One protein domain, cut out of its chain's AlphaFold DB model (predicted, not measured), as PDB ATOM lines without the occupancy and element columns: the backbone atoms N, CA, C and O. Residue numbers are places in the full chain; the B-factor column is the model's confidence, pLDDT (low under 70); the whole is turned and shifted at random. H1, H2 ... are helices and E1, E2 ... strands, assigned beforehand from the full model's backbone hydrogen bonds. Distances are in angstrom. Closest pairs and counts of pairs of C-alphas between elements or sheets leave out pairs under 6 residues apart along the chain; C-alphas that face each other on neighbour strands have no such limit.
ATOM      1  N   LYS A 124     165.166 185.700 182.636       94.00
ATOM      2  CA  LYS A 124     164.824 185.779 184.066       94.00
ATOM      3  C   LYS A 124     165.689 186.794 184.811       94.00
ATOM      4  O   LYS A 124     165.221 187.364 185.800       94.00
ATOM      5  N   ARG A 125     166.914 187.045 184.341       95.50
ATOM      6  CA  ARG A 125     167.817 188.066 184.894       95.50
ATOM      7  C   ARG A 125     167.427 189.489 184.494       95.50
ATOM      8  O   ARG A 125     167.666 190.419 185.257       95.50
ATOM      9  N   TYR A 126     166.760 189.655 183.353       95.19
ATOM     10  CA  TYR A 126     166.372 190.953 182.788       95.19
ATOM     11  C   TYR A 126     164.859 191.194 182.884       95.19
ATOM     12  O   TYR A 126     164.197 191.559 181.911       95.19
ATOM     13  N   LYS A 127     164.282 190.975 184.074       93.25
ATOM     14  CA  LYS A 127     162.833 191.089 184.313       93.25
ATOM     15  C   LYS A 127     162.314 192.459 183.885       93.25
ATOM     16  O   LYS A 127     162.816 193.487 184.325       93.25
ATOM     17  N   PHE A 128     161.279 192.459 183.046       93.62
ATOM     18  CA  PHE A 128     160.628 193.663 182.516       93.62
ATOM     19  C   PHE A 128     161.509 194.600 181.683       93.62
ATOM     20  O   PHE A 128     161.033 195.676 181.312       93.62
ATOM     21  N   ALA A 129     162.739 194.202 181.336       95.75
ATOM     22  CA  ALA A 129     163.607 195.002 180.486       95.75
ATOM     23  C   ALA A 129     162.927 195.304 179.144       95.75
ATOM     24  O   ALA A 129     162.169 194.483 178.607       95.75
ATOM     25  N   ARG A 130     163.177 196.509 178.626       95.25
ATOM     26  CA  ARG A 130     162.626 197.006 177.365       95.25
ATOM     27  C   ARG A 130     163.746 197.597 176.536       95.25
ATOM     28  O   ARG A 130     164.487 198.430 177.043       95.25
ATOM     29  N   LEU A 131     163.800 197.217 175.269       95.81
ATOM     30  CA  LEU A 131     164.784 197.713 174.325       95.81
ATOM     31  C   LEU A 131     164.101 198.001 172.982       95.81
ATOM     32  O   LEU A 131     163.607 197.073 172.338       95.81
ATOM     33  N   PRO A 132     163.955 199.270 172.577       93.25
ATOM     34  CA  PRO A 132     163.301 199.611 171.320       93.25
ATOM     35  C   PRO A 132     164.253 199.420 170.128       93.25
ATOM     36  O   PRO A 132     165.456 199.626 170.244       93.25
ATOM     37  N   ASN A 133     163.710 199.109 168.949       92.19
ATOM     38  CA  ASN A 133     164.509 198.851 167.741       92.19
ATOM     39  C   ASN A 133     165.378 200.048 167.320       92.19
ATOM     40  O   ASN A 133     166.495 199.862 166.846       92.19
ATOM     41  N   ARG A 134     164.913 201.279 167.575       89.62
ATOM     42  CA  ARG A 134     165.695 202.503 167.320       89.62
ATOM     43  C   ARG A 134     167.026 202.549 168.080       89.62
ATOM     44  O   ARG A 134     167.951 203.215 167.627       89.62
ATOM     45  N   ASP A 135     167.110 201.863 169.219       92.25
ATOM     46  CA  ASP A 135     168.307 201.816 170.064       92.25
ATOM     47  C   ASP A 135     169.257 200.679 169.655       92.25
ATOM     48  O   ASP A 135     170.395 200.644 170.106       92.25
ATOM     49  N   LEU A 136     168.818 199.795 168.750       92.06
ATOM     50  CA  LEU A 136     169.622 198.747 168.106       92.06
ATOM     51  C   LEU A 136     170.177 199.179 166.735       92.06
ATOM     52  O   LEU A 136     170.903 198.423 166.084       92.06
ATOM     53  N   GLY A 137     169.801 200.372 166.266       88.88
ATOM     54  CA  GLY A 137     170.088 200.843 164.909       88.88
ATOM     55  C   GLY A 137     169.189 200.225 163.831       88.88
ATOM     56  O   GLY A 137     169.445 200.417 162.644       88.88
ATOM     57  N   GLU A 138     168.133 199.501 164.217       87.56
ATOM     58  CA  GLU A 138     167.184 198.880 163.290       87.56
ATOM     59  C   GLU A 138     166.079 199.855 162.861       87.56
ATOM     60  O   GLU A 138     165.555 200.646 163.653       87.56
ATOM     61  N   SER A 139     165.654 199.758 161.599       77.31
ATOM     62  CA  SER A 139     164.501 200.495 161.096       77.31
ATOM     63  C   SER A 139     163.204 199.833 161.575       77.31
ATOM     64  O   SER A 139     162.816 198.753 161.143       77.31
ATOM     65  N   GLY A 140     162.504 200.483 162.505       80.56
ATOM     66  CA  GLY A 140     161.222 199.981 162.982       80.56
ATOM     67  C   GLY A 140     160.737 200.644 164.260       80.56
ATOM     68  O   GLY A 140     161.485 201.236 165.029       80.56
ATOM     69  N   CYS A 141     159.440 200.512 164.496       85.06
ATOM     70  CA  CYS A 141     158.756 200.973 165.702       85.06
ATOM     71  C   CYS A 141     158.676 199.894 166.797       85.06
ATOM     72  O   CYS A 141     157.948 200.058 167.777       85.06
ATOM     73  N   GLY A 142     159.396 198.783 166.611       90.25
ATOM     74  CA  GLY A 142     159.342 197.628 167.488       90.25
ATOM     75  C   GLY A 142     159.979 197.860 168.858       90.25
ATOM     76  O   GLY A 142     160.837 198.728 169.028       90.25
ATOM     77  N   VAL A 143     159.543 197.073 169.844       94.50
ATOM     78  CA  VAL A 143     160.150 197.033 171.180       94.50
ATOM     79  C   VAL A 143     160.314 195.590 171.626       94.50
ATOM     80  O   VAL A 143     159.335 194.849 171.717       94.50
ATOM     81  N   TRP A 144     161.546 195.210 171.943       94.75
ATOM     82  CA  TRP A 144     161.868 193.978 172.643       94.75
ATOM     83  C   TRP A 144     161.538 194.150 174.116       94.75
ATOM     84  O   TRP A 144     161.971 195.109 174.753       94.75
ATOM     85  N   GLN A 145     160.741 193.245 174.668       95.94
ATOM     86  CA  GLN A 145     160.343 193.314 176.062       95.94
ATOM     87  C   GLN A 145     160.327 191.945 176.722       95.94
ATOM     88  O   GLN A 145     159.735 190.999 176.205       95.94
ATOM     89  N   VAL A 146     160.889 191.875 177.923       96.56
ATOM     90  CA  VAL A 146     160.808 190.684 178.766       96.56
ATOM     91  C   VAL A 146     159.488 190.677 179.537       96.56
ATOM     92  O   VAL A 146     159.136 191.652 180.208       96.56
ATOM     93  N   ARG A 147     158.729 189.582 179.446       94.56
ATOM     94  CA  ARG A 147     157.444 189.399 180.141       94.56
ATOM     95  C   ARG A 147     157.390 188.046 180.856       94.56
ATOM     96  O   ARG A 147     158.034 187.097 180.406       94.56
ATOM     97  N   PRO A 148     156.627 187.933 181.955       95.81
ATOM     98  CA  PRO A 148     156.336 186.636 182.543       95.81
ATOM     99  C   PRO A 148     155.313 185.889 181.675       95.81
ATOM    100  O   PRO A 148     154.352 186.479 181.168       95.81
ATOM    101  N   ARG A 149     155.503 184.582 181.510       90.31
ATOM    102  CA  ARG A 149     154.510 183.695 180.893       90.31
ATOM    103  C   ARG A 149     153.347 183.512 181.871       90.31
ATOM    104  O   ARG A 149     153.571 183.448 183.067       90.31
ATOM    105  N   LEU A 150     152.104 183.426 181.397       90.00
ATOM    106  CA  LEU A 150     150.934 183.191 182.269       90.00
ATOM    107  C   LEU A 150     150.760 184.223 183.417       90.00
ATOM    108  O   LEU A 150     150.222 183.907 184.476       90.00
ATOM    109  N   GLY A 151     151.210 185.470 183.228       90.75
ATOM    110  CA  GLY A 151     150.976 186.559 184.183       90.75
ATOM    111  C   GLY A 151     151.702 186.380 185.523       90.75
ATOM    112  O   GLY A 151     152.907 186.135 185.551       90.75
ATOM    113  N   LEU A 152     150.981 186.549 186.641       91.06
ATOM    114  CA  LEU A 152     151.545 186.469 187.999       91.06
ATOM    115  C   LEU A 152     152.154 185.093 188.304       91.06
ATOM    116  O   LEU A 152     153.201 185.021 188.942       91.06
ATOM    117  N   ILE A 153     151.555 184.011 187.795       92.38
ATOM    118  CA  ILE A 153     152.032 182.644 188.044       92.38
ATOM    119  C   ILE A 153     153.437 182.453 187.473       92.38
ATOM    120  O   ILE A 153     154.334 182.020 188.191       92.38
ATOM    121  N   GLY A 154     153.683 182.836 186.216       90.81
ATOM    122  CA  GLY A 154     155.034 182.712 185.664       90.81
ATOM    123  C   GLY A 154     156.026 183.699 186.258       90.81
ATOM    124  O   GLY A 154     157.223 183.437 186.209       90.81
ATOM    125  N   MET A 155     155.577 184.790 186.883       92.44
ATOM    126  CA  MET A 155     156.479 185.642 187.656       92.44
ATOM    127  C   MET A 155     157.042 184.888 188.867       92.44
ATOM    128  O   MET A 155     158.256 184.913 189.081       92.44
ATOM    129  N   LEU A 156     156.175 184.184 189.601       90.94
ATOM    130  CA  LEU A 156     156.544 183.382 190.770       90.94
ATOM    131  C   LEU A 156     157.340 182.132 190.375       90.94
ATOM    132  O   LEU A 156     158.366 181.840 190.979       90.94
ATOM    133  N   ALA A 157     156.931 181.448 189.305       90.94
ATOM    134  CA  ALA A 157     157.621 180.265 188.795       90.94
ATOM    135  C   ALA A 157     158.917 180.590 188.021       90.94
ATOM    136  O   ALA A 157     159.673 179.696 187.643       90.94
ATOM    137  N   GLY A 158     159.201 181.872 187.768       91.50
ATOM    138  CA  GLY A 158     160.376 182.295 187.010       91.50
ATOM    139  C   GLY A 158     160.310 181.960 185.516       91.50
ATOM    140  O   GLY A 158     161.354 181.842 184.878       91.50
ATOM    141  N   TRP A 159     159.114 181.817 184.950       95.06
ATOM    142  CA  TRP A 159     158.890 181.582 183.528       95.06
ATOM    143  C   TRP A 159     158.856 182.913 182.776       95.06
ATOM    144  O   TRP A 159     157.819 183.572 182.705       95.06
ATOM    145  N   TRP A 160     159.987 183.310 182.193       95.88
ATOM    146  CA  TRP A 160     160.130 184.561 181.443       95.88
ATOM    147  C   TRP A 160     160.353 184.294 179.957       95.88
ATOM    148  O   TRP A 160     160.918 183.273 179.575       95.88
ATOM    149  N   HIS A 161     159.906 185.216 179.108       95.00
ATOM    150  CA  HIS A 161     160.215 185.206 177.679       95.00
ATOM    151  C   HIS A 161     160.483 186.618 177.160       95.00
ATOM    152  O   HIS A 161     159.996 187.600 177.727       95.00
ATOM    153  N   VAL A 162     161.241 186.719 176.072       96.56
ATOM    154  CA  VAL A 162     161.402 187.971 175.330       96.56
ATOM    155  C   VAL A 162     160.360 188.006 174.221       96.56
ATOM    156  O   VAL A 162     160.202 187.048 173.466       96.56
ATOM    157  N   LYS A 163     159.628 189.110 174.126       94.00
ATOM    158  CA  LYS A 163     158.639 189.360 173.083       94.00
ATOM    159  C   LYS A 163     159.040 190.600 172.299       94.00
ATOM    160  O   LYS A 163     159.239 191.654 172.895       94.00
ATOM    161  N   LEU A 164     159.079 190.493 170.976       93.75
ATOM    162  CA  LEU A 164     159.139 191.650 170.091       93.75
ATOM    163  C   LEU A 164     157.711 192.129 169.813       93.75
ATOM    164  O   LEU A 164     156.910 191.419 169.205       93.75
ATOM    165  N   SER A 165     157.359 193.324 170.280       85.56
ATOM    166  CA  SER A 165     156.133 193.984 169.836       85.56
ATOM    167  C   SER A 165     156.432 194.757 168.560       85.56
ATOM    168  O   SER A 165     157.193 195.712 168.619       85.56
ATOM    169  N   SER A 166     155.813 194.397 167.437       73.81
ATOM    170  CA  SER A 166     155.920 195.094 166.143       73.81
ATOM    171  C   SER A 166     155.006 196.327 166.021       73.81
ATOM    172  O   SER A 166     154.818 196.866 164.933       73.81
TER     173      SER A 166
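What this domain is: This is residues 124 to 166 of the 238 residues of an uncharacterized protein of Conexibacter sp. Seoho-28 (UniProt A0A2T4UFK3). A narrow three-stranded antiparallel sheet forms a slab, with the small helix H1 at one end, where the chain passes from E2 to E3, and the loop of residues 133 to 142 at the other end. E2 is in the middle of the sheet, between the short E1 and the longer E3. The printed part has 43 residues, with one named helix and three named strands in the order E1, E2, H1, E3 along the chain; the sheet's order is E1, E2, E3. The class is mixed, helices and strands, with 21 residues, under half, in named elements. The whole is loose, with a radius of gyration of the C-alphas of 11.7 A, and flat, spanning 35 by 18 by 9 A.

How they stand to each other: E2, residues 143 to 148, is the inner strand. Its neighbour E3, residues 160 to 165, is antiparallel at 150 degrees, with N 145 and O 163 within hydrogen-bond range at 2.8 A and N 161 and O 147 at 3.0 A. On the other edge, E1, residues 130 to 132, forms a hairpin with E2, antiparallel at 160 degrees; N 131 and O 144 are 2.8 A apart. H1, residues 152 to 157, only grazes the sheet, with its residues 154 to 157. The closest C-alphas of E2 and H1 are those of Pro 148 and Gly 154, 5.2 A apart; those of H1 and E3 are Gly 154 and Trp 160, 6.9 A apart. In H1 every O i to N i+4 pair is within hydrogen-bond range.

Where its parts are: E2 measures 15.9 A from C-alpha 143 at (160.150, 197.033, 171.180) to C-alpha 148, and E3 15.5 A, ending with C-alpha 165 at (156.133, 193.984, 169.836). H1 measures 8.7 A and E1 6.6 A.

The domain as a whole: The C-alphas of Ser 139 and Leu 156 are the two farthest apart, at 35.2 A. The printed part has no cut. The links from E2 to H1 and from H1 to E3 are tight, and that from E1 to E2 is short. The mean pLDDT of the printed part is 91.6, and no printed residue is under 70.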